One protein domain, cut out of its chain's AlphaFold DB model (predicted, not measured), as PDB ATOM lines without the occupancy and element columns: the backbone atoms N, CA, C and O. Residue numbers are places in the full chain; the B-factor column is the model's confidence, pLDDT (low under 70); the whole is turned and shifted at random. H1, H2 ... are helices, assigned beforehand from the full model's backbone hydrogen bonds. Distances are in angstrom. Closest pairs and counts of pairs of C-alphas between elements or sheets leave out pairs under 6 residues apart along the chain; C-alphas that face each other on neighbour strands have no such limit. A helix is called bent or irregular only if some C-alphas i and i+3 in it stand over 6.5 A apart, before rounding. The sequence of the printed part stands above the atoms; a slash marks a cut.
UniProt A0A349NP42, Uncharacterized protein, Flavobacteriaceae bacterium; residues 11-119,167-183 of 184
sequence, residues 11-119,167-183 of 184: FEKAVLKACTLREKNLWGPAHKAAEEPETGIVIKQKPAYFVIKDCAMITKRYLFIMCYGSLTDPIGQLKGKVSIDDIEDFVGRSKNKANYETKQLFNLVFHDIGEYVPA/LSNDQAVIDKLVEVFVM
ATOM      1  N   PHE A  11      34.801 -42.901 -44.098       97.00
ATOM      2  CA  PHE A  11      34.939 -41.460 -43.901       97.00
ATOM      3  C   PHE A  11      35.214 -41.131 -42.429       97.00
ATOM      4  O   PHE A  11      36.197 -40.472 -42.091       97.00
ATOM      5  N   GLU A  12      34.417 -41.676 -41.511       96.31
ATOM      6  CA  GLU A  12      34.590 -41.437 -40.083       96.31
ATOM      7  C   GLU A  12      35.910 -41.998 -39.525       96.31
ATOM      8  O   GLU A  12      36.534 -41.395 -38.650       96.31
ATOM      9  N   LYS A  13      36.402 -43.125 -40.053       95.44
ATOM     10  CA  LYS A  13      37.742 -43.631 -39.720       95.44
ATOM     11  C   LYS A  13      38.843 -42.704 -40.226       95.44
ATOM     12  O   LYS A  13      39.866 -42.593 -39.550       95.44
ATOM     13  N   ALA A  14      38.672 -42.053 -41.378       97.00
ATOM     14  CA  ALA A  14      39.615 -41.037 -41.846       97.00
ATOM     15  C   ALA A  14      39.650 -39.838 -40.884       97.00
ATOM     16  O   ALA A  14      40.738 -39.420 -40.487       97.00
ATOM     17  N   VAL A  15      38.484 -39.392 -40.396       97.75
ATOM     18  CA  VAL A  15      38.374 -38.365 -39.343       97.75
ATOM     19  C   VAL A  15      39.120 -38.777 -38.072       97.75
ATOM     20  O   VAL A  15      39.949 -38.018 -37.571       97.75
ATOM     21  N   LEU A  16      38.906 -39.998 -37.568       96.25
ATOM     22  CA  LEU A  16      39.641 -40.487 -36.393       96.25
ATOM     23  C   LEU A  16      41.156 -40.528 -36.627       96.25
ATOM     24  O   LEU A  16      41.925 -40.237 -35.716       96.25
ATOM     25  N   LYS A  17      41.611 -40.901 -37.826       96.12
ATOM     26  CA  LYS A  17      43.046 -40.936 -38.143       96.12
ATOM     27  C   LYS A  17      43.658 -39.536 -38.183       96.12
ATOM     28  O   LYS A  17      44.786 -39.383 -37.721       96.12
ATOM     29  N   ALA A  18      42.934 -38.552 -38.717       95.38
ATOM     30  CA  ALA A  18      43.377 -37.161 -38.803       95.38
ATOM     31  C   ALA A  18      43.387 -36.453 -37.438       95.38
ATOM     32  O   ALA A  18      44.273 -35.646 -37.172       95.38
ATOM     33  N   CYS A  19      42.448 -36.797 -36.555       94.50
ATOM     34  CA  CYS A  19      42.328 -36.216 -35.221       94.50
ATOM     35  C   CYS A  19      43.565 -36.480 -34.345       94.50
ATOM     36  O   CYS A  19      44.141 -37.570 -34.362       94.50
ATOM     37  N   THR A  20      43.963 -35.506 -33.528       93.31
ATOM     38  CA  THR A  20      45.097 -35.611 -32.588       93.31
ATOM     39  C   THR A  20      44.663 -35.824 -31.137       93.31
ATOM     40  O   THR A  20      45.487 -36.231 -30.316       93.31
ATOM     41  N   LEU A  21      43.378 -35.624 -30.823       93.12
ATOM     42  CA  LEU A  21      42.827 -35.829 -29.486       93.12
ATOM     43  C   LEU A  21      43.028 -37.273 -29.026       93.12
ATOM     44  O   LEU A  21      42.830 -38.226 -29.783       93.12
ATOM     45  N   ARG A  22      43.377 -37.459 -27.752       94.69
ATOM     46  CA  ARG A  22      43.575 -38.795 -27.170       94.69
ATOM     47  C   ARG A  22      42.276 -39.605 -27.191       94.69
ATOM     48  O   ARG A  22      42.308 -40.824 -27.375       94.69
ATOM     49  N   GLU A  23      41.151 -38.919 -27.031       93.31
ATOM     50  CA  GLU A  23      39.785 -39.431 -26.983       93.31
ATOM     51  C   GLU A  23      39.397 -40.180 -28.264       93.31
ATOM     52  O   GLU A  23      38.557 -41.074 -28.202       93.31
ATOM     53  N   LYS A  24      40.059 -39.926 -29.406       92.69
ATOM     54  CA  LYS A  24      39.842 -40.673 -30.661       92.69
ATOM     55  C   LYS A  24      39.995 -42.190 -30.493       92.69
ATOM     56  O   LYS A  24      39.355 -42.972 -31.194       92.69
ATOM     57  N   ASN A  25      40.821 -42.617 -29.533       93.56
ATOM     58  CA  ASN A  25      41.064 -44.027 -29.233       93.56
ATOM     59  C   ASN A  25      39.890 -44.702 -28.505       93.56
ATOM     60  O   ASN A  25      39.890 -45.923 -28.366       93.56
ATOM     61  N   LEU A  26      38.888 -43.939 -28.051       94.69
ATOM     62  CA  LEU A  26      37.709 -44.479 -27.377       94.69
ATOM     63  C   LEU A  26      36.770 -45.222 -28.322       94.69
ATOM     64  O   LEU A  26      35.969 -46.007 -27.829       94.69
ATOM     65  N   TRP A  27      36.859 -45.039 -29.645       94.31
ATOM     66  CA  TRP A  27      35.879 -45.630 -30.560       94.31
ATOM     67  C   TRP A  27      35.786 -47.156 -30.431       94.31
ATOM     68  O   TRP A  27      34.696 -47.695 -30.275       94.31
ATOM     69  N   GLY A  28      36.928 -47.852 -30.446       92.75
ATOM     70  CA  GLY A  28      36.974 -49.314 -30.323       92.75
ATOM     71  C   GLY A  28      36.451 -49.821 -28.970       92.75
ATOM     72  O   GLY A  28      35.533 -50.643 -28.951       92.75
ATOM     73  N   PRO A  29      36.981 -49.323 -27.836       94.38
ATOM     74  CA  PRO A  29      36.466 -49.650 -26.509       94.38
ATOM     75  C   PRO A  29      34.977 -49.332 -26.336       94.38
ATOM     76  O   PRO A  29      34.243 -50.160 -25.807       94.38
ATOM     77  N   ALA A  30      34.512 -48.178 -26.822       94.88
ATOM     78  CA  ALA A  30      33.108 -47.786 -26.770       94.88
ATOM     79  C   ALA A  30      32.232 -48.693 -27.639       94.88
ATOM     80  O   ALA A  30      31.150 -49.090 -27.221       94.88
ATOM     81  N   HIS A  31      32.703 -49.087 -28.822       93.06
ATOM     82  CA  HIS A  31      31.986 -50.038 -29.661       93.06
ATOM     83  C   HIS A  31      31.757 -51.359 -28.932       93.06
ATOM     84  O   HIS A  31      30.626 -51.835 -28.878       93.06
ATOM     85  N   LYS A  32      32.807 -51.892 -28.299       94.19
ATOM     86  CA  LYS A  32      32.715 -53.129 -27.527       94.19
ATOM     87  C   LYS A  32      31.829 -52.978 -26.291       94.19
ATOM     88  O   LYS A  32      30.959 -53.806 -26.069       94.19
ATOM     89  N   ALA A  33      32.001 -51.910 -25.514       93.44
ATOM     90  CA  ALA A  33      31.220 -51.676 -24.301       93.44
ATOM     91  C   ALA A  33      29.736 -51.370 -24.579       93.44
ATOM     92  O   ALA A  33      28.896 -51.615 -23.722       93.44
ATOM     93  N   ALA A  34      29.387 -50.861 -25.764       94.94
ATOM     94  CA  ALA A  34      27.993 -50.664 -26.162       94.94
ATOM     95  C   ALA A  34      27.267 -51.992 -26.456       94.94
ATOM     96  O   ALA A  34      26.042 -52.069 -26.340       94.94
ATOM     97  N   GLU A  35      28.008 -53.031 -26.843       94.00
ATOM     98  CA  GLU A  35      27.479 -54.371 -27.124       94.00
ATOM     99  C   GLU A  35      27.569 -55.273 -25.887       94.00
ATOM    100  O   GLU A  35      26.575 -55.891 -25.505       94.00
ATOM    101  N   GLU A  36      28.723 -55.255 -25.217       94.94
ATOM    102  CA  GLU A  36      29.090 -56.080 -24.059       94.94
ATOM    103  C   GLU A  36      29.669 -55.209 -22.912       94.94
ATOM    104  O   GLU A  36      30.892 -55.186 -22.700       94.94
ATOM    105  N   PRO A  37      28.826 -54.467 -22.159       92.06
ATOM    106  CA  PRO A  37      29.245 -53.550 -21.086       92.06
ATOM    107  C   PRO A  37      30.077 -54.186 -19.963       92.06
ATOM    108  O   PRO A  37      30.850 -53.506 -19.292       92.06
ATOM    109  N   GLU A  38      29.913 -55.485 -19.733       92.00
ATOM    110  CA  GLU A  38      30.630 -56.277 -18.734       92.00
ATOM    111  C   GLU A  38      32.039 -56.693 -19.175       92.00
ATOM    112  O   GLU A  38      32.779 -57.287 -18.392       92.00
ATOM    113  N   THR A  39      32.442 -56.395 -20.414       89.94
ATOM    114  CA  THR A  39      33.773 -56.753 -20.910       89.94
ATOM    115  C   THR A  39      34.866 -56.263 -19.954       89.94
ATOM    116  O   THR A  39      35.075 -55.065 -19.783       89.94
ATOM    117  N   GLY A  40      35.634 -57.200 -19.389       87.12
ATOM    118  CA  GLY A  40      36.801 -56.895 -18.555       87.12
ATOM    119  C   GLY A  40      36.487 -56.447 -17.124       87.12
ATOM    120  O   GLY A  40      37.419 -56.136 -16.386       87.12
ATOM    121  N   ILE A  41      35.216 -56.441 -16.706       90.38
ATOM    122  CA  ILE A  41      34.793 -56.075 -15.347       90.38
ATOM    123  C   ILE A  41      33.675 -56.994 -14.836       90.38
ATOM    124  O   ILE A  41      33.010 -57.686 -15.594       90.38
ATOM    125  N   VAL A  42      33.424 -56.981 -13.524       93.31
ATOM    126  CA  VAL A  42      32.241 -57.631 -12.933       93.31
ATOM    127  C   VAL A  42      31.260 -56.557 -12.481       93.31
ATOM    128  O   VAL A  42      31.528 -55.809 -11.540       93.31
ATOM    129  N   ILE A  43      30.100 -56.494 -13.134       86.12
ATOM    130  CA  ILE A  43      29.052 -55.523 -12.812       86.12
ATOM    131  C   ILE A  43      28.158 -56.089 -11.708       86.12
ATOM    132  O   ILE A  43      27.388 -57.020 -11.918       86.12
ATOM    133  N   LYS A  44      28.247 -55.504 -10.510       85.62
ATOM    134  CA  LYS A  44      27.466 -55.946  -9.339       85.62
ATOM    135  C   LYS A  44      26.017 -55.455  -9.342       85.62
ATOM    136  O   LYS A  44      25.185 -56.025  -8.647       85.62
ATOM    137  N   GLN A  45      25.730 -54.373 -10.064       86.44
ATOM    138  CA  GLN A  45      24.443 -53.679 -10.024       86.44
ATOM    139  C   GLN A  45      23.901 -53.489 -11.437       86.44
ATOM    140  O   GLN A  45      24.564 -52.888 -12.281       86.44
ATOM    141  N   LYS A  46      22.668 -53.948 -11.681       83.06
ATOM    142  CA  LYS A  46      22.015 -53.860 -12.997       83.06
ATOM    143  C   LYS A  46      21.978 -52.430 -13.576       83.06
ATOM    144  O   LYS A  46      22.214 -52.300 -14.771       83.06
ATOM    145  N   PRO A  47      21.759 -51.350 -12.797       92.06
ATOM    146  CA  PRO A  47      21.815 -49.989 -13.341       92.06
ATOM    147  C   PRO A  47      23.173 -49.606 -13.947       92.06
ATOM    148  O   PRO A  47      23.210 -48.937 -14.973       92.06
ATOM    149  N   ALA A  48      24.288 -50.071 -13.369       83.75
ATOM    150  CA  ALA A  48      25.625 -49.754 -13.878       83.75
ATOM    151  C   ALA A  48      25.872 -50.349 -15.275       83.75
ATOM    152  O   ALA A  48      26.552 -49.728 -16.086       83.75
ATOM    153  N   TYR A  49      25.262 -51.500 -15.580       90.19
ATOM    154  CA  TYR A  49      25.276 -52.086 -16.924       90.19
ATOM    155  C   TYR A  49      24.716 -51.116 -17.967       90.19
ATOM    156  O   TYR A  49      25.353 -50.875 -18.990       90.19
ATOM    157  N   PHE A  50      23.546 -50.531 -17.695       88.19
ATOM    158  CA  PHE A  50      22.894 -49.616 -18.630       88.19
ATOM    159  C   PHE A  50      23.649 -48.296 -18.764       88.19
ATOM    160  O   PHE A  50      23.832 -47.829 -19.879       88.19
ATOM    161  N   VAL A  51      24.183 -47.748 -17.667       90.88
ATOM    162  CA  VAL A  51      25.010 -46.530 -17.726       90.88
ATOM    163  C   VAL A  51      26.227 -46.731 -18.630       90.88
ATOM    164  O   VAL A  51      26.467 -45.922 -19.521       90.88
ATOM    165  N   ILE A  52      26.973 -47.825 -18.448       90.25
ATOM    166  CA  ILE A  52      28.146 -48.123 -19.285       90.25
ATOM    167  C   ILE A  52      27.722 -48.279 -20.746       90.25
ATOM    168  O   ILE A  52      28.331 -47.670 -21.627       90.25
ATOM    169  N   LYS A  53      26.654 -49.047 -20.994       92.56
ATOM    170  CA  LYS A  53      26.121 -49.281 -22.336       92.56
ATOM    171  C   LYS A  53      25.743 -47.984 -23.046       92.56
ATOM    172  O   LYS A  53      26.153 -47.771 -24.184       92.56
ATOM    173  N   ASP A  54      24.988 -47.120 -22.377       93.50
ATOM    174  CA  ASP A  54      24.445 -45.900 -22.965       93.50
ATOM    175  C   ASP A  54      25.549 -44.857 -23.191       93.50
ATOM    176  O   ASP A  54      25.637 -44.282 -24.277       93.50
ATOM    177  N   CYS A  55      26.475 -44.681 -22.238       94.31
ATOM    178  CA  CYS A  55      27.652 -43.826 -22.424       94.31
ATOM    179  C   CYS A  55      28.542 -44.308 -23.580       94.31
ATOM    180  O   CYS A  55      29.027 -43.502 -24.382       94.31
ATOM    181  N   ALA A  56      28.744 -45.622 -23.695       96.00
ATOM    182  CA  ALA A  56      29.510 -46.214 -24.781       96.00
ATOM    183  C   ALA A  56      28.795 -46.044 -26.133       96.00
ATOM    184  O   ALA A  56      29.435 -45.708 -27.131       96.00
ATOM    185  N   MET A  57      27.466 -46.180 -26.162       95.19
ATOM    186  CA  MET A  57      26.649 -45.953 -27.355       95.19
ATOM    187  C   MET A  57      26.739 -44.498 -27.835       95.19
ATOM    188  O   MET A  57      26.957 -44.262 -29.023       95.19
ATOM    189  N   ILE A  58      26.617 -43.529 -26.923       95.75
ATOM    190  CA  ILE A  58      26.775 -42.102 -27.236       95.75
ATOM    191  C   ILE A  58      28.175 -41.845 -27.797       95.75
ATOM    192  O   ILE A  58      28.307 -41.258 -28.869       95.75
ATOM    193  N   THR A  59      29.212 -42.350 -27.123       95.81
ATOM    194  CA  THR A  59      30.606 -42.196 -27.565       95.81
ATOM    195  C   THR A  59      30.815 -42.774 -28.966       95.81
ATOM    196  O   THR A  59      31.306 -42.074 -29.845       95.81
ATOM    197  N   LYS A  60      30.382 -44.015 -29.229       93.94
ATOM    198  CA  LYS A  60      30.498 -44.666 -30.549       93.94
ATOM    199  C   LYS A  60      29.883 -43.826 -31.679       93.94
ATOM    200  O   LYS A  60      30.403 -43.867 -32.791       93.94
ATOM    201  N   ARG A  61      28.795 -43.099 -31.402       93.31
ATOM    202  CA  ARG A  61      28.045 -42.294 -32.382       93.31
ATOM    203  C   ARG A  61      28.631 -40.897 -32.586       93.31
ATOM    204  O   ARG A  61      28.828 -40.474 -33.718       93.31
ATOM    205  N   TYR A  62      28.933 -40.192 -31.498       96.50
ATOM    206  CA  TYR A  62      29.285 -38.768 -31.534       96.50
ATOM    207  C   TYR A  62      30.790 -38.481 -31.521       96.50
ATOM    208  O   TYR A  62      31.198 -37.359 -31.820       96.50
ATOM    209  N   LEU A  63      31.636 -39.476 -31.236       96.75
ATOM    210  CA  LEU A  63      33.088 -39.284 -31.202       96.75
ATOM    211  C   LEU A  63      33.645 -38.764 -32.533       96.75
ATOM    212  O   LEU A  63      34.582 -37.973 -32.534       96.75
ATOM    213  N   PHE A  64      33.057 -39.167 -33.661       96.88
ATOM    214  CA  PHE A  64      33.467 -38.693 -34.981       96.88
ATOM    215  C   PHE A  64      33.221 -37.199 -35.173       96.88
ATOM    216  O   PHE A  64      34.091 -36.512 -35.692       96.88
ATOM    217  N   ILE A  65      32.079 -36.693 -34.701       97.19
ATOM    218  CA  ILE A  65      31.737 -35.266 -34.749       97.19
ATOM    219  C   ILE A  65      32.719 -34.466 -33.892       97.19
ATOM    220  O   ILE A  65      33.281 -33.482 -34.362       97.19
ATOM    221  N   MET A  66      32.988 -34.929 -32.668       97.00
ATOM    222  CA  MET A  66      33.971 -34.295 -31.784       97.00
ATOM    223  C   MET A  66      35.373 -34.277 -32.412       97.00
ATOM    224  O   MET A  66      36.065 -33.268 -32.357       97.00
ATOM    225  N   CYS A  67      35.792 -35.387 -33.028       97.31
ATOM    226  CA  CYS A  67      37.082 -35.469 -33.707       97.31
ATOM    227  C   CYS A  67      37.142 -34.546 -34.931       97.31
ATOM    228  O   CYS A  67      38.155 -33.881 -35.116       97.31
ATOM    229  N   TYR A  68      36.073 -34.478 -35.727       97.88
ATOM    230  CA  TYR A  68      35.979 -33.590 -36.885       97.88
ATOM    231  C   TYR A  68      36.087 -32.120 -36.475       97.88
ATOM    232  O   TYR A  68      36.953 -31.413 -36.974       97.88
ATOM    233  N   GLY A  69      35.299 -31.690 -35.485       94.94
ATOM    234  CA  GLY A  69      35.329 -30.314 -34.977       94.94
ATOM    235  C   GLY A  69      36.637 -29.916 -34.281       94.94
ATOM    236  O   GLY A  69      36.827 -28.746 -33.972       94.94
ATOM    237  N   SER A  70      37.542 -30.867 -34.022       94.88
ATOM    238  CA  SER A  70      38.882 -30.585 -33.489       94.88
ATOM    239  C   SER A  70      39.944 -30.348 -34.568       94.88
ATOM    240  O   SER A  70      41.073 -29.977 -34.243       94.88
ATOM    241  N   LEU A  71      39.620 -30.605 -35.839       94.25
ATOM    242  CA  LEU A  71      40.542 -30.409 -36.954       94.25
ATOM    243  C   LEU A  71      40.651 -28.912 -37.271       94.25
ATOM    244  O   LEU A  71      39.646 -28.224 -37.403       94.25
ATOM    245  N   THR A  72      41.876 -28.405 -37.412       92.31
ATOM    246  CA  THR A  72      42.128 -26.982 -37.717       92.31
ATOM    247  C   THR A  72      41.908 -26.632 -39.187       92.31
ATOM    248  O   THR A  72      41.627 -25.488 -39.512       92.31
ATOM    249  N   ASP A  73      42.079 -27.614 -40.070       93.25
ATOM    250  CA  ASP A  73      41.759 -27.535 -41.496       93.25
ATOM    251  C   ASP A  73      41.125 -28.874 -41.894       93.25
ATOM    252  O   ASP A  73      41.820 -29.772 -42.377       93.25
ATOM    253  N   PRO A  74      39.829 -29.078 -41.598       94.38
ATOM    254  CA  PRO A  74      39.170 -30.359 -41.822       94.38
ATOM    255  C   PRO A  74      39.232 -30.801 -43.288       94.38
ATOM    256  O   PRO A  74      39.417 -31.986 -43.566       94.38
ATOM    257  N   ILE A  75      39.118 -29.855 -44.226       94.19
ATOM    258  CA  ILE A  75      39.127 -30.139 -45.662       94.19
ATOM    259  C   ILE A  75      40.512 -30.602 -46.112       94.19
ATOM    260  O   ILE A  75      40.655 -31.733 -46.585       94.19
ATOM    261  N   GLY A  76      41.550 -29.788 -45.900       93.56
ATOM    262  CA  GLY A  76      42.911 -30.144 -46.299       93.56
ATOM    263  C   GLY A  76      43.456 -31.354 -45.539       93.56
ATOM    264  O   GLY A  76      44.155 -32.188 -46.115       93.56
ATOM    265  N   GLN A  77      43.083 -31.536 -44.268       94.88
ATOM    266  CA  GLN A  77      43.521 -32.692 -43.482       94.88
ATOM    267  C   GLN A  77      42.851 -34.004 -43.889       94.88
ATOM    268  O   GLN A  77      43.417 -35.056 -43.584       94.88
ATOM    269  N   LEU A  78      41.686 -33.987 -44.538       96.38
ATOM    270  CA  LEU A  78      41.006 -35.197 -45.019       96.38
ATOM    271  C   LEU A  78      41.213 -35.448 -46.516       96.38
ATOM    272  O   LEU A  78      41.004 -36.576 -46.970       96.38
ATOM    273  N   LYS A  79      41.671 -34.442 -47.266       95.12
ATOM    274  CA  LYS A  79      41.990 -34.566 -48.689       95.12
ATOM    275  C   LYS A  79      43.011 -35.683 -48.942       95.12
ATOM    276  O   LYS A  79      44.011 -35.817 -48.235       95.12
ATOM    277  N   GLY A  80      42.713 -36.539 -49.916       95.06
ATOM    278  CA  GLY A  80      43.484 -37.729 -50.270       95.06
ATOM    279  C   GLY A  80      43.414 -38.881 -49.256       95.06
ATOM    280  O   GLY A  80      44.114 -39.878 -49.431       95.06
ATOM    281  N   LYS A  81      42.611 -38.779 -48.182       95.56
ATOM    282  CA  LYS A  81      42.516 -39.811 -47.122       95.56
ATOM    283  C   LYS A  81      41.213 -40.605 -47.124       95.56
ATOM    284  O   LYS A  81      41.090 -41.543 -46.335       95.56
ATOM    285  N   VAL A  82      40.267 -40.232 -47.976       95.62
ATOM    286  CA  VAL A  82      38.990 -40.926 -48.179       95.62
ATOM    287  C   VAL A  82      38.907 -41.405 -49.622       95.62
ATOM    288  O   VAL A  82      39.403 -40.739 -50.528       95.62
ATOM    289  N   SER A  83      38.325 -42.582 -49.833       95.75
ATOM    290  CA  SER A  83      38.050 -43.112 -51.170       95.75
ATOM    291  C   SER A  83      36.654 -42.713 -51.657       95.75
ATOM    292  O   SER A  83      35.829 -42.233 -50.881       95.75
ATOM    293  N   ILE A  84      36.381 -42.933 -52.947       95.25
ATOM    294  CA  ILE A  84      35.042 -42.729 -53.523       95.25
ATOM    295  C   ILE A  84      34.022 -43.632 -52.812       95.25
ATOM    296  O   ILE A  84      32.999 -43.133 -52.356       95.25
ATOM    297  N   ASP A  85      34.348 -44.912 -52.608       95.56
ATOM    298  CA  ASP A  85      33.494 -45.864 -51.881       95.56
ATOM    299  C   ASP A  85      33.164 -45.374 -50.455       95.56
ATOM    300  O   ASP A  85      32.030 -45.508 -49.994       95.56
ATOM    301  N   ASP A  86      34.134 -44.765 -49.757       96.12
ATOM    302  CA  ASP A  86      33.912 -44.201 -48.418       96.12
ATOM    303  C   ASP A  86      32.932 -43.015 -48.447       96.12
ATOM    304  O   ASP A  86      32.159 -42.828 -47.505       96.12
ATOM    305  N   ILE A  87      32.973 -42.204 -49.510       96.38
ATOM    306  CA  ILE A  87      32.074 -41.062 -49.717       96.38
ATOM    307  C   ILE A  87      30.663 -41.546 -50.042       96.38
ATOM    308  O   ILE A  87      29.707 -41.061 -49.437       96.38
ATOM    309  N   GLU A  88      30.517 -42.499 -50.961       95.00
ATOM    310  CA  GLU A  88      29.214 -43.057 -51.337       95.00
ATOM    311  C   GLU A  88      28.507 -43.686 -50.126       95.00
ATOM    312  O   GLU A  88      27.337 -43.391 -49.865       95.00
ATOM    313  N   ASP A  89      29.234 -44.482 -49.333       95.50
ATOM    314  CA  ASP A  89      28.731 -45.059 -48.082       95.50
ATOM    315  C   ASP A  89      28.315 -43.973 -47.075       95.50
ATOM    316  O   ASP A  89      27.211 -44.014 -46.520       95.50
ATOM    317  N   PHE A  90      29.164 -42.962 -46.864       96.50
ATOM    318  CA  PHE A  90      28.884 -41.861 -45.944       96.50
ATOM    319  C   PHE A  90      27.635 -41.067 -46.349       96.50
ATOM    320  O   PHE A  90      26.754 -40.822 -45.514       96.50
ATOM    321  N   VAL A  91      27.510 -40.715 -47.634       94.88
ATOM    322  CA  VAL A  91      26.335 -40.018 -48.171       94.88
ATOM    323  C   VAL A  91      25.090 -40.884 -48.007       94.88
ATOM    324  O   VAL A  91      24.105 -40.405 -47.440       94.88
ATOM    325  N   GLY A  92      25.143 -42.162 -48.395       93.81
ATOM    326  CA  GLY A  92      24.026 -43.095 -48.247       93.81
ATOM    327  C   GLY A  92      23.547 -43.211 -46.795       93.81
ATOM    328  O   GLY A  92      22.349 -43.094 -46.512       93.81
ATOM    329  N   ARG A  93      24.475 -43.345 -45.838       93.81
ATOM    330  CA  ARG A  93      24.142 -43.408 -44.406       93.81
ATOM    331  C   ARG A  93      23.591 -42.094 -43.865       93.81
ATOM    332  O   ARG A  93      22.695 -42.148 -43.025       93.81
ATOM    333  N   SER A  94      24.049 -40.937 -44.348       92.94
ATOM    334  CA  SER A  94      23.564 -39.619 -43.900       92.94
ATOM    335  C   SER A  94      22.068 -39.385 -44.171       92.94
ATOM    336  O   SER A  94      21.420 -38.587 -43.484       92.94
ATOM    337  N   LYS A  95      21.488 -40.087 -45.156       88.69
ATOM    338  CA  LYS A  95      20.057 -39.994 -45.494       88.69
ATOM    339  C   LYS A  95      19.181 -40.896 -44.628       88.69
ATOM    340  O   LYS A  95      17.973 -40.671 -44.525       88.69
ATOM    341  N   ASN A  96      19.767 -41.899 -43.977       88.94
ATOM    342  CA  ASN A  96      19.029 -42.786 -43.091       88.94
ATOM    343  C   ASN A  96      18.640 -42.046 -41.801       88.94
ATOM    344  O   ASN A  96      19.490 -41.598 -41.035       88.94
ATOM    345  N   LYS A  97      17.333 -41.967 -41.518       86.12
ATOM    346  CA  LYS A  97      16.794 -41.307 -40.315       86.12
ATOM    347  C   LYS A  97      17.298 -41.916 -39.001       86.12
ATOM    348  O   LYS A  97      17.288 -41.227 -37.986       86.12
ATOM    349  N   ALA A  98      17.723 -43.180 -39.008       88.62
ATOM    350  CA  ALA A  98      18.295 -43.848 -37.841       88.62
ATOM    351  C   ALA A  98      19.753 -43.436 -37.551       88.62
ATOM    352  O   ALA A  98      20.222 -43.650 -36.435       88.62
ATOM    353  N   ASN A  99      20.437 -42.827 -38.527       89.88
ATOM    354  CA  ASN A  99      21.840 -42.409 -38.459       89.88
ATOM    355  C   ASN A  99      21.928 -40.877 -38.361       89.88
ATOM    356  O   ASN A  99      22.586 -40.204 -39.161       89.88
ATOM    357  N   TYR A 100      21.203 -40.300 -37.403       92.25
ATOM    358  CA  TYR A 100      21.110 -38.847 -37.240       92.25
ATOM    359  C   TYR A 100      22.471 -38.203 -36.936       92.25
ATOM    360  O   TYR A 100      22.693 -37.056 -37.309       92.25
ATOM    361  N   GLU A 101      23.390 -38.925 -36.299       94.38
ATOM    362  CA  GLU A 101      24.766 -38.507 -36.037       94.38
ATOM    363  C   GLU A 101      25.588 -38.397 -37.329       94.38
ATOM    364  O   GLU A 101      26.296 -37.413 -37.530       94.38
ATOM    365  N   THR A 102      25.429 -39.338 -38.265       95.31
ATOM    366  CA  THR A 102      26.084 -39.270 -39.577       95.31
ATOM    367  C   THR A 102      25.561 -38.069 -40.354       95.31
ATOM    368  O   THR A 102      26.340 -37.344 -40.962       95.31
ATOM    369  N   LYS A 103      24.251 -37.795 -40.275       94.00
ATOM    370  CA  LYS A 103      23.658 -36.591 -40.870       94.00
ATOM    371  C   LYS A 103      24.204 -35.297 -40.254       94.00
ATOM    372  O   LYS A 103      24.407 -34.320 -40.969       94.00
ATOM    373  N   GLN A 104      24.435 -35.268 -38.944       94.88
ATOM    374  CA  GLN A 104      25.041 -34.110 -38.282       94.88
ATOM    375  C   GLN A 104      26.478 -33.885 -38.759       94.88
ATOM    376  O   GLN A 104      26.808 -32.768 -39.149       94.88
ATOM    377  N   LEU A 105      27.298 -34.941 -38.810       96.94
ATOM    378  CA  LEU A 105      28.650 -34.861 -39.367       96.94
ATOM    379  C   LEU A 105      28.628 -34.405 -40.833       96.94
ATOM    380  O   LEU A 105      29.401 -33.536 -41.213       96.94
ATOM    381  N   PHE A 106      27.706 -34.935 -41.639       95.62
ATOM    382  CA  PHE A 106      27.509 -34.528 -43.031       95.62
ATOM    383  C   PHE A 106      27.236 -33.024 -43.153       95.62
ATOM    384  O   PHE A 106      27.857 -32.345 -43.966       95.62
ATOM    385  N   ASN A 107      26.343 -32.485 -42.323       92.50
ATOM    386  CA  ASN A 107      26.033 -31.058 -42.343       92.50
ATOM    387  C   ASN A 107      27.239 -30.194 -41.947       92.50
ATOM    388  O   ASN A 107      27.427 -29.142 -42.547       92.50
ATOM    389  N   LEU A 108      28.045 -30.632 -40.973       93.62
ATOM    390  CA  LEU A 108      29.284 -29.941 -40.595       93.62
ATOM    391  C   LEU A 108      30.287 -29.930 -41.749       93.62
ATOM    392  O   LEU A 108      30.814 -28.880 -42.087       93.62
ATOM    393  N   VAL A 109      30.464 -31.066 -42.424       95.00
ATOM    394  CA  VAL A 109      31.336 -31.153 -43.602       95.00
ATOM    395  C   VAL A 109      30.903 -30.173 -44.690       95.00
ATOM    396  O   VAL A 109      31.731 -29.459 -45.245       95.00
ATOM    397  N   PHE A 110      29.606 -30.094 -44.988       90.44
ATOM    398  CA  PHE A 110      29.101 -29.151 -45.988       90.44
ATOM    399  C   PHE A 110      29.150 -27.692 -45.542       90.44
ATOM    400  O   PHE A 110      29.287 -26.809 -46.390       90.44
ATOM    401  N   HIS A 111      29.039 -27.433 -44.241       88.94
ATOM    402  CA  HIS A 111      29.268 -26.108 -43.687       88.94
ATOM    403  C   HIS A 111      30.707 -25.664 -43.963       88.94
ATOM    404  O   HIS A 111      30.890 -24.632 -44.603       88.94
ATOM    405  N   ASP A 112      31.690 -26.503 -43.634       89.62
ATOM    406  CA  ASP A 112      33.108 -26.202 -43.850       89.62
ATOM    407  C   ASP A 112      33.465 -26.123 -45.338       89.62
ATOM    408  O   ASP A 112      34.229 -25.253 -45.731       89.62
ATOM    409  N   ILE A 113      32.865 -26.947 -46.208       88.81
ATOM    410  CA  ILE A 113      33.010 -26.795 -47.671       88.81
ATOM    411  C   ILE A 113      32.466 -25.439 -48.137       88.81
ATOM    412  O   ILE A 113      33.055 -24.804 -49.009       88.81
ATOM    413  N   GLY A 114      31.332 -25.001 -47.584       78.38
ATOM    414  CA  GLY A 114      30.718 -23.715 -47.910       78.38
ATOM    415  C   GLY A 114      31.457 -22.504 -47.330       78.38
ATOM    416  O   GLY A 114      31.231 -21.390 -47.802       78.38
ATOM    417  N   GLU A 115      32.304 -22.707 -46.321       63.28
ATOM    418  CA  GLU A 115      33.190 -21.695 -45.729       63.28
ATOM    419  C   GLU A 115      34.642 -21.805 -46.213       63.28
ATOM    420  O   GLU A 115      35.436 -20.904 -45.946       63.28
ATOM    421  N   TYR A 116      34.990 -22.858 -46.963       53.00
ATOM    422  CA  TYR A 116      36.325 -23.087 -47.507       53.00
ATOM    423  C   TYR A 116      36.687 -22.011 -48.540       53.00
ATOM    424  O   TYR A 116      36.495 -22.151 -49.749       53.00
ATOM    425  N   VAL A 117      37.245 -20.916 -48.038       44.22
ATOM    426  CA  VAL A 117      38.060 -19.961 -48.781       44.22
ATOM    427  C   VAL A 117      39.509 -20.408 -48.568       44.22
ATOM    428  O   VAL A 117      39.924 -20.504 -47.413       44.22
ATOM    429  N   PRO A 118      40.305 -20.698 -49.617       38.59
ATOM    430  CA  PRO A 118      41.730 -20.966 -49.443       38.59
ATOM    431  C   PRO A 118      42.347 -19.780 -48.696       38.59
ATOM    432  O   PRO A 118      42.309 -18.655 -49.198       38.59
ATOM    433  N   ALA A 119      42.828 -20.002 -47.474       38.06
ATOM    434  CA  ALA A 119      43.237 -18.914 -46.598       38.06
ATOM    435  C   ALA A 119      44.408 -18.126 -47.213       38.06
ATOM    436  O   ALA A 119      45.531 -18.618 -47.314       38.06
ATOM    437  N   LEU A 167      21.421 -30.301 -51.713       76.69
ATOM    438  CA  LEU A 167      21.679 -31.450 -50.838       76.69
ATOM    439  C   LEU A 167      20.646 -32.586 -50.985       76.69
ATOM    440  O   LEU A 167      20.776 -33.610 -50.304       76.69
ATOM    441  N   SER A 168      19.607 -32.415 -51.811       75.19
ATOM    442  CA  SER A 168      18.642 -33.468 -52.146       75.19
ATOM    443  C   SER A 168      19.058 -34.332 -53.342       75.19
ATOM    444  O   SER A 168      18.499 -35.413 -53.515       75.19
ATOM    445  N   ASN A 169      20.057 -33.904 -54.122       84.75
ATOM    446  CA  ASN A 169      20.608 -34.676 -55.233       84.75
ATOM    447  C   ASN A 169      21.866 -35.435 -54.790       84.75
ATOM    448  O   ASN A 169      22.946 -34.856 -54.673       84.75
ATOM    449  N   ASP A 170      21.721 -36.742 -54.568       84.38
ATOM    450  CA  ASP A 170      22.800 -37.594 -54.057       84.38
ATOM    451  C   ASP A 170      24.027 -37.604 -54.974       84.38
ATOM    452  O   ASP A 170      25.145 -37.501 -54.479       84.38
ATOM    453  N   GLN A 171      23.835 -37.644 -56.297       88.56
ATOM    454  CA  GLN A 171      24.960 -37.644 -57.233       88.56
ATOM    455  C   GLN A 171      25.723 -36.320 -57.177       88.56
ATOM    456  O   GLN A 171      26.941 -36.326 -57.067       88.56
ATOM    457  N   ALA A 172      25.017 -35.186 -57.154       86.94
ATOM    458  CA  ALA A 172      25.661 -33.874 -57.058       86.94
ATOM    459  C   ALA A 172      26.437 -33.699 -55.738       86.94
ATOM    460  O   ALA A 172      27.498 -33.076 -55.707       86.94
ATOM    461  N   VAL A 173      25.913 -34.259 -54.643       89.31
ATOM    462  CA  VAL A 173      26.574 -34.287 -53.333       89.31
ATOM    463  C   VAL A 173      27.830 -35.159 -53.368       89.31
ATOM    464  O   VAL A 173      28.878 -34.718 -52.898       89.31
ATOM    465  N   ILE A 174      27.737 -36.371 -53.924       93.06
ATOM    466  CA  ILE A 174      28.873 -37.292 -54.066       93.06
ATOM    467  C   ILE A 174      29.952 -36.650 -54.936       93.06
ATOM    468  O   ILE A 174      31.093 -36.559 -54.494       93.06
ATOM    469  N   ASP A 175      29.589 -36.130 -56.110       91.56
ATOM    470  CA  ASP A 175      30.513 -35.480 -57.043       91.56
ATOM    471  C   ASP A 175      31.269 -34.336 -56.361       91.56
ATOM    472  O   ASP A 175      32.492 -34.240 -56.486       91.56
ATOM    473  N   LYS A 176      30.573 -33.510 -55.562       92.00
ATOM    474  CA  LYS A 176      31.228 -32.437 -54.807       92.00
ATOM    475  C   LYS A 176      32.204 -32.972 -53.765       92.00
ATOM    476  O   LYS A 176      33.304 -32.446 -53.629       92.00
ATOM    477  N   LEU A 177      31.812 -33.980 -52.991       93.38
ATOM    478  CA  LEU A 177      32.693 -34.554 -51.975       93.38
ATOM    479  C   LEU A 177      33.920 -35.220 -52.615       93.38
ATOM    480  O   LEU A 177      35.019 -35.104 -52.078       93.38
ATOM    481  N   VAL A 178      33.757 -35.865 -53.772       94.31
ATOM    482  CA  VAL A 178      34.860 -36.443 -54.552       94.31
ATOM    483  C   VAL A 178      35.799 -35.346 -55.054       94.31
ATOM    484  O   VAL A 178      37.008 -35.456 -54.866       94.31
ATOM    485  N   GLU A 179      35.259 -34.264 -55.617       93.00
ATOM    486  CA  GLU A 179      36.036 -33.088 -56.030       93.00
ATOM    487  C   GLU A 179      36.867 -32.527 -54.866       93.00
ATOM    488  O   GLU A 179      38.053 -32.253 -55.019       93.00
ATOM    489  N   VAL A 180      36.260 -32.383 -53.687       92.56
ATOM    490  CA  VAL A 180      36.902 -31.758 -52.522       92.56
ATOM    491  C   VAL A 180      37.953 -32.664 -51.878       92.56
ATOM    492  O   VAL A 180      39.033 -32.196 -51.513       92.56
ATOM    493  N   PHE A 181      37.639 -33.948 -51.695       94.44
ATOM    494  CA  PHE A 181      38.437 -34.835 -50.850       94.44
ATOM    495  C   PHE A 181      39.265 -35.873 -51.606       94.44
ATOM    496  O   PHE A 181      40.184 -36.430 -51.008       94.44
ATOM    497  N   VAL A 182      38.963 -36.165 -52.871       92.62
ATOM    498  CA  VAL A 182      39.633 -37.234 -53.635       92.62
ATOM    499  C   VAL A 182      40.472 -36.674 -54.779       92.62
ATOM    500  O   VAL A 182      41.546 -37.203 -55.049       92.62
ATOM    501  N   MET A 183      39.991 -35.630 -55.454       83.69
ATOM    502  CA  MET A 183      40.688 -35.014 -56.588       83.69
ATOM    503  C   MET A 183      41.738 -33.994 -56.121       83.69
ATOM    504  O   MET A 183      41.580 -33.379 -55.067       83.69
TER     505      MET A 183
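What this domain is: This is residues 11 to 119 and 167 to 183 of the 184 residues of an uncharacterized protein of Flavobacteriaceae bacterium (UniProt A0A349NP42). A head of five helices, H1, H4, H5, H6 and H7, sits at one end, and from it a helical hairpin of H2 and H3 reaches away, with the loop of residues 36 to 45 at its far end; H3 returns to the head, where its last turns pack on H1 and H6. The printed part has 126 residues, with seven named helices in the order H1 to H7 and no named strand, and its class is all helix. The helix packing is mostly crossed: of six touching pairs with a tilt, one is shallow. It is only just compact, close to loose, with a radius of gyration of the C-alphas of 16.6 A, and elongated, spanning 54 by 30 by 22 A.

How they stand to each other: Start with H1, residues 11 to 18, which touches residues 64 to 68 of H3, residues 46 to 68, about perpendicular at 79 degrees, closest at C-alphas Val 15 and Tyr 68, 5.9 A. Next comes H2, residues 22 to 35, which forms a hairpin with H3: they touch, opposite ways at a steep tilt of 42 degrees, closest at C-alphas Ala 30 and Ala 56, 4.4 A. H3 has a kink of 42 degrees near residue 62. Its residues 61 to 68 touch residues 101 to 105 of H6, residues 100 to 115, the same way at a shallow tilt of 20 degrees, closest at C-alphas Ile 65 and Leu 105, 5.6 A. H4, residues 74 to 78, touches H1, closest at C-alphas Gln 77 and Ala 18, 6.5 A. H5, residues 84 to 95, touches H6 at a steep tilt of 64 degrees, closest at C-alphas Ser 94 and Lys 103, 4.3 A. H7, residues 170 to 181, touches H5 at a steep tilt of 48 degrees, closest at C-alphas Val 178 and Ile 84, 6.4 A. H2 is apart from H4, H5, H6 and H7. In H1, H4, H5, H6 and H7 every O i to N i+4 pair is within hydrogen-bond range; in H2 5 of 10 are, in H3 16 of 19.

Where its parts are: Find C-alpha 11 at (34.939, -41.460, -43.901), where H1 begins its 10.8 A. H2 covers 22.4 A and is irregular, but only just: C-alphas 25 and 28 are 6.8 A apart. From C-alpha 46 at (22.015, -53.860, -12.997) H3 runs 34.3 A; it is irregular, with C-alphas 61 and 64 7.0 A apart. H4 measures 6.1 A, H5 17.2 A, H6 22.6 A and H7 16.2 A, ending at C-alpha 181 (38.437, -34.835, -50.850).

The domain as a whole: The C-alphas farthest apart, of Lys 44 and Pro 118, are 55.1 A apart. Residues 120 to 166 are not printed, and C-alphas 119 and 167 are 25.3 A apart across that cut. Of the links printed whole, no link is long. The mean pLDDT of the printed part is 90.8; look for values under 70 at residues 115 to 119.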